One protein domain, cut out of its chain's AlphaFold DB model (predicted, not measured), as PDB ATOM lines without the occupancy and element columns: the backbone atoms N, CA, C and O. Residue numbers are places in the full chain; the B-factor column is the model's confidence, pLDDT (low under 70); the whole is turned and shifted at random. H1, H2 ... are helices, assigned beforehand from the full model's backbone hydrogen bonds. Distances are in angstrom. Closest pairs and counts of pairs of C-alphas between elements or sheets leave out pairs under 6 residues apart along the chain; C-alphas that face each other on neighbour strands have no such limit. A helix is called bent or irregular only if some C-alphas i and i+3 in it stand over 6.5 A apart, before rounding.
ATOM      1  N   PRO A   2     -23.782   8.468  -2.145       77.81
ATOM      2  CA  PRO A   2     -23.504   9.280  -3.326       77.81
ATOM      3  C   PRO A   2     -22.243   8.800  -4.065       77.81
ATOM      4  O   PRO A   2     -21.285   8.408  -3.396       77.81
ATOM      5  N   PRO A   3     -22.192   8.857  -5.408       77.31
ATOM      6  CA  PRO A   3     -21.010   8.439  -6.170       77.31
ATOM      7  C   PRO A   3     -19.744   9.257  -5.873       77.31
ATOM      8  O   PRO A   3     -18.639   8.754  -6.032       77.31
ATOM      9  N   SER A   4     -19.904  10.510  -5.442       80.38
ATOM     10  CA  SER A   4     -18.820  11.454  -5.143       80.38
ATOM     11  C   SER A   4     -18.230  11.310  -3.735       80.38
ATOM     12  O   SER A   4     -17.307  12.045  -3.385       80.38
ATOM     13  N   VAL A   5     -18.754  10.392  -2.914       85.62
ATOM     14  CA  VAL A   5     -18.290  10.215  -1.535       85.62
ATOM     15  C   VAL A   5     -16.818   9.792  -1.506       85.62
ATOM     16  O   VAL A   5     -16.379   8.943  -2.282       85.62
ATOM     17  N   ALA A   6     -16.043  10.358  -0.579       89.81
ATOM     18  CA  ALA A   6     -14.650   9.973  -0.392       89.81
ATOM     19  C   ALA A   6     -14.538   8.473  -0.070       89.81
ATOM     20  O   ALA A   6     -15.255   7.967   0.790       89.81
ATOM     21  N   ILE A   7     -13.608   7.767  -0.720       90.88
ATOM     22  CA  ILE A   7     -13.531   6.294  -0.688       90.88
ATOM     23  C   ILE A   7     -13.322   5.695   0.711       90.88
ATOM     24  O   ILE A   7     -13.705   4.555   0.965       90.88
ATOM     25  N   TRP A   8     -12.761   6.456   1.651       93.50
ATOM     26  CA  TRP A   8     -12.605   5.999   3.031       93.50
ATOM     27  C   TRP A   8     -13.955   5.835   3.747       93.50
ATOM     28  O   TRP A   8     -14.077   4.995   4.633       93.50
ATOM     29  N   VAL A   9     -14.988   6.575   3.340       92.88
ATOM     30  CA  VAL A   9     -16.325   6.522   3.944       92.88
ATOM     31  C   VAL A   9     -17.002   5.158   3.745       92.88
ATOM     32  O   VAL A   9     -17.390   4.554   4.746       92.88
ATOM     33  N   PRO A  10     -17.135   4.608   2.517       93.19
ATOM     34  CA  PRO A  10     -17.672   3.261   2.342       93.19
ATOM     35  C   PRO A  10     -16.793   2.198   3.009       93.19
ATOM     36  O   PRO A  10     -17.339   1.226   3.519       93.19
ATOM     37  N   ILE A  11     -15.469   2.389   3.094       95.50
ATOM     38  CA  ILE A  11     -14.589   1.473   3.841       95.50
ATOM     39  C   ILE A  11     -14.981   1.448   5.324       95.50
ATOM     40  O   ILE A  11     -15.203   0.373   5.879       95.50
ATOM     41  N   VAL A  12     -15.134   2.614   5.958       95.56
ATOM     42  CA  VAL A  12     -15.574   2.713   7.360       95.56
ATOM     43  C   VAL A  12     -16.975   2.127   7.546       95.56
ATOM     44  O   VAL A  12     -17.200   1.400   8.519       95.56
ATOM     45  N   ALA A  13     -17.892   2.361   6.600       95.38
ATOM     46  CA  ALA A  13     -19.224   1.755   6.607       95.38
ATOM     47  C   ALA A  13     -19.141   0.223   6.588       95.38
ATOM     48  O   ALA A  13     -19.776  -0.438   7.405       95.38
ATOM     49  N   SER A  14     -18.340  -0.351   5.686       95.62
ATOM     50  CA  SER A  14     -18.181  -1.799   5.536       95.62
ATOM     51  C   SER A  14     -17.504  -2.443   6.742       95.62
ATOM     52  O   SER A  14     -17.973  -3.473   7.224       95.62
ATOM     53  N   VAL A  15     -16.437  -1.834   7.268       96.75
ATOM     54  CA  VAL A  15     -15.755  -2.329   8.476       96.75
ATOM     55  C   VAL A  15     -16.719  -2.324   9.659       96.75
ATOM     56  O   VAL A  15     -16.851  -3.336  10.343       96.75
ATOM     57  N   SER A  16     -17.461  -1.232   9.849       94.75
ATOM     58  CA  SER A  16     -18.455  -1.115  10.919       94.75
ATOM     59  C   SER A  16     -19.622  -2.088  10.752       94.75
ATOM     60  O   SER A  16     -20.032  -2.725  11.719       94.75
ATOM     61  N   ALA A  17     -20.129  -2.257   9.526       94.94
ATOM     62  CA  ALA A  17     -21.164  -3.233   9.198       94.94
ATOM     63  C   ALA A  17     -20.741  -4.651   9.599       94.94
ATOM     64  O   ALA A  17     -21.506  -5.378  10.230       94.94
ATOM     65  N   ILE A  18     -19.510  -5.043   9.263       93.75
ATOM     66  CA  ILE A  18     -18.985  -6.371   9.578       93.75
ATOM     67  C   ILE A  18     -18.737  -6.507  11.081       93.75
ATOM     68  O   ILE A  18     -19.182  -7.482  11.682       93.75
ATOM     69  N   ALA A  19     -18.056  -5.542  11.696       93.81
ATOM     70  CA  ALA A  19     -17.714  -5.604  13.110       93.81
ATOM     71  C   ALA A  19     -18.972  -5.609  13.989       93.81
ATOM     72  O   ALA A  19     -19.201  -6.563  14.731       93.81
ATOM     73  N   LEU A  20     -19.819  -4.585  13.856       92.44
ATOM     74  CA  LEU A  20     -20.957  -4.342  14.746       92.44
ATOM     75  C   LEU A  20     -22.215  -5.090  14.311       92.44
ATOM     76  O   LEU A  20     -22.925  -5.640  15.144       92.44
ATOM     77  N   GLY A  21     -22.497  -5.123  13.009       87.38
ATOM     78  CA  GLY A  21     -23.715  -5.740  12.484       87.38
ATOM     79  C   GLY A  21     -23.645  -7.261  12.384       87.38
ATOM     80  O   GLY A  21     -24.686  -7.907  12.308       87.38
ATOM     81  N   LYS A  22     -22.438  -7.846  12.382       89.06
ATOM     82  CA  LYS A  22     -22.248  -9.273  12.085       89.06
ATOM     83  C   LYS A  22     -21.380 -10.031  13.087       89.06
ATOM     84  O   LYS A  22     -21.811 -11.060  13.603       89.06
ATOM     85  N   LEU A  23     -20.161  -9.572  13.368       91.19
ATOM     86  CA  LEU A  23     -19.225 -10.327  14.211       91.19
ATOM     87  C   LEU A  23     -19.651 -10.358  15.682       91.19
ATOM     88  O   LEU A  23     -19.567 -11.416  16.301       91.19
ATOM     89  N   VAL A  24     -20.194  -9.255  16.208       90.62
ATOM     90  CA  VAL A  24     -20.731  -9.186  17.582       90.62
ATOM     91  C   VAL A  24     -21.822 -10.236  17.836       90.62
ATOM     92  O   VAL A  24     -21.930 -10.755  18.944       90.62
ATOM     93  N   PHE A  25     -22.588 -10.611  16.809       87.00
ATOM     94  CA  PHE A  25     -23.682 -11.583  16.917       87.00
ATOM     95  C   PHE A  25     -23.270 -13.027  16.583       87.00
ATOM     96  O   PHE A  25     -24.117 -13.909  16.454       87.00
ATOM     97  N   GLY A  26     -21.970 -13.306  16.454       83.69
ATOM     98  CA  GLY A  26     -21.467 -14.663  16.223       83.69
ATOM     99  C   GLY A  26     -21.415 -15.091  14.753       83.69
ATOM    100  O   GLY A  26     -21.308 -16.288  14.478       83.69
ATOM    101  N   GLY A  27     -21.458 -14.141  13.813       82.12
ATOM    102  CA  GLY A  27     -21.141 -14.369  12.402       82.12
ATOM    103  C   GLY A  27     -22.345 -14.586  11.477       82.12
ATOM    104  O   GLY A  27     -23.460 -14.141  11.733       82.12
ATOM    105  N   LEU A  28     -22.098 -15.229  10.330       78.56
ATOM    106  CA  LEU A  28     -23.088 -15.404   9.258       78.56
ATOM    107  C   LEU A  28     -24.366 -16.104   9.752       78.56
ATOM    108  O   LEU A  28     -24.300 -17.147  10.395       78.56
ATOM    109  N   GLY A  29     -25.529 -15.538   9.416       78.62
ATOM    110  CA  GLY A  29     -26.838 -16.127   9.722       78.62
ATOM    111  C   GLY A  29     -27.339 -15.910  11.154       78.62
ATOM    112  O   GLY A  29     -28.471 -16.282  11.457       78.62
ATOM    113  N   LYS A  30     -26.536 -15.289  12.028       82.69
ATOM    114  CA  LYS A  30     -26.904 -14.998  13.425       82.69
ATOM    115  C   LYS A  30     -27.158 -13.512  13.695       82.69
ATOM    116  O   LYS A  30     -27.402 -13.129  14.835       82.69
ATOM    117  N   ASN A  31     -27.112 -12.680  12.658       88.00
ATOM    118  CA  ASN A  31     -27.256 -11.234  12.784       88.00
ATOM    119  C   ASN A  31     -28.668 -10.879  13.256       88.00
ATOM    120  O   ASN A  31     -29.646 -11.290  12.635       88.00
ATOM    121  N   LEU A  32     -28.766 -10.081  14.319       89.62
ATOM    122  CA  LEU A  32     -30.040  -9.497  14.743       89.62
ATOM    123  C   LEU A  32     -30.457  -8.343  13.819       89.62
ATOM    124  O   LEU A  32     -31.635  -8.171  13.531       89.62
ATOM    125  N   PHE A  33     -29.480  -7.580  13.325       93.88
ATOM    126  CA  PHE A  33     -29.687  -6.419  12.465       93.88
ATOM    127  C   PHE A  33     -29.050  -6.630  11.097       93.88
ATOM    128  O   PHE A  33     -27.981  -7.230  11.000       93.88
ATOM    129  N   ASN A  34     -29.665  -6.080  10.047       94.81
ATOM    130  CA  ASN A  34     -29.082  -6.043   8.708       94.81
ATOM    131  C   ASN A  34     -27.712  -5.327   8.761       94.81
ATOM    132  O   ASN A  34     -27.675  -4.117   9.017       94.81
ATOM    133  N   PRO A  35     -26.586  -6.027   8.513       94.81
ATOM    134  CA  PRO A  35     -25.260  -5.450   8.720       94.81
ATOM    135  C   PRO A  35     -24.985  -4.238   7.828       94.81
ATOM    136  O   PRO A  35     -24.380  -3.264   8.274       94.81
ATOM    137  N   ALA A  36     -25.459  -4.265   6.579       94.44
ATOM    138  CA  ALA A  36     -25.262  -3.165   5.641       94.44
ATOM    139  C   ALA A  36     -25.973  -1.892   6.121       94.44
ATOM    140  O   ALA A  36     -25.394  -0.807   6.057       94.44
ATOM    141  N   MET A  37     -27.188  -2.023   6.666       95.88
ATOM    142  CA  MET A  37     -27.909  -0.887   7.245       95.88
ATOM    143  C   MET A  37     -27.245  -0.368   8.523       95.88
ATOM    144  O   MET A  37     -27.240   0.841   8.723       95.88
ATOM    145  N   VAL A  38     -26.626  -1.228   9.344       96.44
ATOM    146  CA  VAL A  38     -25.827  -0.788  10.508       96.44
ATOM    147  C   VAL A  38     -24.660   0.095  10.058       96.44
ATOM    148  O   VAL A  38     -24.485   1.196  10.575       96.44
ATOM    149  N   GLY A  39     -23.887  -0.351   9.062       95.56
ATOM    150  CA  GLY A  39     -22.780   0.440   8.517       95.56
ATOM    151  C   GLY A  39     -23.241   1.754   7.890       95.56
ATOM    152  O   GLY A  39     -22.626   2.797   8.110       95.56
ATOM    153  N   TYR A  40     -24.349   1.724   7.146       93.75
ATOM    154  CA  TYR A  40     -24.914   2.922   6.530       93.75
ATOM    155  C   TYR A  40     -25.445   3.921   7.569       93.75
ATOM    156  O   TYR A  40     -25.140   5.108   7.475       93.75
ATOM    157  N   ALA A  41     -26.165   3.451   8.593       93.94
ATOM    158  CA  ALA A  41     -26.650   4.285   9.691       93.94
ATOM    159  C   ALA A  41     -25.500   4.930  10.478       93.94
ATOM    160  O   ALA A  41     -25.584   6.106  10.825       93.94
ATOM    161  N   LEU A  42     -24.403   4.198  10.706       95.06
ATOM    162  CA  LEU A  42     -23.217   4.757  11.350       95.06
ATOM    163  C   LEU A  42     -22.650   5.922  10.545       95.06
ATOM    164  O   LEU A  42     -22.371   6.966  11.119       95.06
ATOM    165  N   VAL A  43     -22.496   5.771   9.229       93.12
ATOM    166  CA  VAL A  43     -21.956   6.854   8.399       93.12
ATOM    167  C   VAL A  43     -22.919   8.033   8.304       93.12
ATOM    168  O   VAL A  43     -22.458   9.169   8.354       93.12
ATOM    169  N   LEU A  44     -24.231   7.786   8.232       89.56
ATOM    170  CA  LEU A  44     -25.234   8.853   8.296       89.56
ATOM    171  C   LEU A  44     -25.054   9.705   9.555       89.56
ATOM    172  O   LEU A  44     -25.021  10.924   9.464       89.56
ATOM    173  N   ILE A  45     -24.877   9.065  10.712       91.38
ATOM    174  CA  ILE A  45     -24.753   9.762  11.998       91.38
ATOM    175  C   ILE A  45     -23.366  10.395  12.179       91.38
ATOM    176  O   ILE A  45     -23.266  11.539  12.614       91.38
ATOM    177  N   ALA A  46     -22.294   9.660  11.881       92.62
ATOM    178  CA  ALA A  46     -20.923  10.063  12.199       92.62
ATOM    179  C   ALA A  46     -20.295  10.986  11.146       92.62
ATOM    180  O   ALA A  46     -19.441  11.805  11.481       92.62
ATOM    181  N   PHE A  47     -20.703  10.860   9.880       90.44
ATOM    182  CA  PHE A  47     -20.119  11.578   8.743       90.44
ATOM    183  C   PHE A  47     -21.196  12.167   7.808       90.44
ATOM    184  O   PHE A  47     -21.147  11.942   6.594       90.44
ATOM    185  N   PRO A  48     -22.184  12.926   8.327       85.69
ATOM    186  CA  PRO A  48     -23.279  13.446   7.510       85.69
ATOM    187  C   PRO A  48     -22.777  14.385   6.407       85.69
ATOM    188  O   PRO A  48     -23.221  14.280   5.268       85.69
ATOM    189  N   MET A  49     -21.794  15.240   6.707       83.62
ATOM    190  CA  MET A  49     -21.243  16.226   5.765       83.62
ATOM    191  C   MET A  49     -20.578  15.593   4.539       83.62
ATOM    192  O   MET A  49     -20.492  16.216   3.490       83.62
ATOM    193  N   GLN A  50     -20.110  14.354   4.661       84.00
ATOM    194  CA  GLN A  50     -19.486  13.599   3.581       84.00
ATOM    195  C   GLN A  50     -20.526  12.968   2.648       84.00
ATOM    196  O   GLN A  50     -20.195  12.579   1.531       84.00
ATOM    197  N   LEU A  51     -21.771  12.839   3.113       78.81
ATOM    198  CA  LEU A  51     -22.901  12.336   2.336       78.81
ATOM    199  C   LEU A  51     -23.690  13.456   1.655       78.81
ATOM    200  O   LEU A  51     -24.450  13.176   0.728       78.81
ATOM    201  N   VAL A  52     -23.505  14.700   2.095       67.62
ATOM    202  CA  VAL A  52     -24.017  15.875   1.394       67.62
ATOM    203  C   VAL A  52     -23.212  16.018   0.104       67.62
ATOM    204  O   VAL A  52     -21.983  16.113   0.123       67.62
ATOM    205  N   TYR A  53     -23.903  15.956  -1.035       60.78
ATOM    206  CA  TYR A  53     -23.312  16.252  -2.339       60.78
ATOM    207  C   TYR A  53     -22.653  17.639  -2.268       60.78
ATOM    208  O   TYR A  53     -23.146  18.492  -1.542       60.78
ATOM    209  N   LEU A  54     -21.559  17.897  -2.992       45.72
ATOM    210  CA  LEU A  54     -21.042  19.265  -3.129       45.72
ATOM    211  C   LEU A  54     -22.138  20.124  -3.782       45.72
ATOM    212  O   LEU A  54     -22.311  20.124  -5.001       45.72
ATOM    213  N   ASP A  55     -22.909  20.793  -2.932       42.91
ATOM    214  CA  ASP A  55     -24.220  21.392  -3.186       42.91
ATOM    215  C   ASP A  55     -24.091  22.760  -3.877       42.91
ATOM    216  O   ASP A  55     -24.680  23.762  -3.487       42.91
ATOM    217  N   GLY A  56     -23.222  22.816  -4.887       44.81
ATOM    218  CA  GLY A  56     -23.014  23.979  -5.748       44.81
ATOM    219  C   GLY A  56     -23.465  23.763  -7.194       44.81
ATOM    220  O   GLY A  56     -23.483  24.719  -7.960       44.81
ATOM    221  N   LEU A  57     -23.813  22.529  -7.592       45.00
ATOM    222  CA  LEU A  57     -24.085  22.187  -8.998       45.00
ATOM    223  C   LEU A  57     -25.395  21.423  -9.263       45.00
ATOM    224  O   LEU A  57     -25.834  21.425 -10.410       45.00
ATOM    225  N   THR A  58     -26.038  20.774  -8.280       45.72
ATOM    226  CA  THR A  58     -27.168  19.851  -8.566       45.72
ATOM    227  C   THR A  58     -28.485  20.106  -7.827       45.72
ATOM    228  O   THR A  58     -29.455  19.410  -8.117       45.72
ATOM    229  N   GLY A  59     -28.571  21.121  -6.965       56.09
ATOM    230  CA  GLY A  59     -29.815  21.495  -6.279       56.09
ATOM    231  C   GLY A  59     -30.307  20.470  -5.248       56.09
ATOM    232  O   GLY A  59     -29.818  19.341  -5.171       56.09
TER     233      GLY A  59
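Overview. This is residues 2 to 59 of the 217 residues of the protein "RnfABCDGE type electron transport complex subunit D" of Gammaproteobacteria bacterium (UniProt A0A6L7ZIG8). Two helices, H1 and H2, cross as an X near their middles, running opposite ways, with a long loop from one to the other at one end of a rod-like outline. At the other end the short helix H3 follows H2, and the tail of residues 52 to 59 continues the long axis past it. The printed part has 58 residues with three named helices, H1, H2 and H3 in chain order, and no named strand; the class is all helix. The whole is loose, with a radius of gyration of the C-alphas of 13.4 A and spans of 44 by 17 by 16 A.

Along the chain. The longest helix, H1, takes residues 8 to 23 and measures 20.9 A from its first C-alpha, Trp 8 at (-12.605, 5.999, 3.031), to its last, Leu 23 at (-19.225, -10.327, 14.211). It is neither bent nor irregular, but only just: C-alphas 20 and 23 are 6.3 A apart. H2, residues 35 to 46, measures 16.5 A. H3, residues 48 to 51, measures 5.3 A and ends with C-alpha 51 at (-22.901, 12.336, 2.336).

Arrangement. H1 and H2 touch, with 29 pairs of C-alphas within 8 A. Their closest C-alphas, those of Ala 17 and Gly 39, are 4.1 A apart. They stand at a steep tilt of 51 degrees, opposite ways. H3 is close to H2 but not clearly touching: the closest C-alphas, those of Leu 44 and Leu 51, are 7.3 A apart. H3 is also close to H1 but not clearly touching, with the C-alphas of Val 9 and Gln 50 closest at 7.8 A. In H1 and H2 every O i to N i+4 pair is within hydrogen-bond range. H3 is too short for such a pair, and its 1 pair of O i and N i+3 is within range.

Size, cuts and confidence. The two C-alphas farthest apart, those of Gly 26 and Leu 57, are 44.7 A apart. The printed part has no cut. The link from H1 to H2, 11 residues, is long; that from H2 to H3, 1 residue, is tight. The mean pLDDT of the printed part is 84.6, and residues 52 to 59 are under 70.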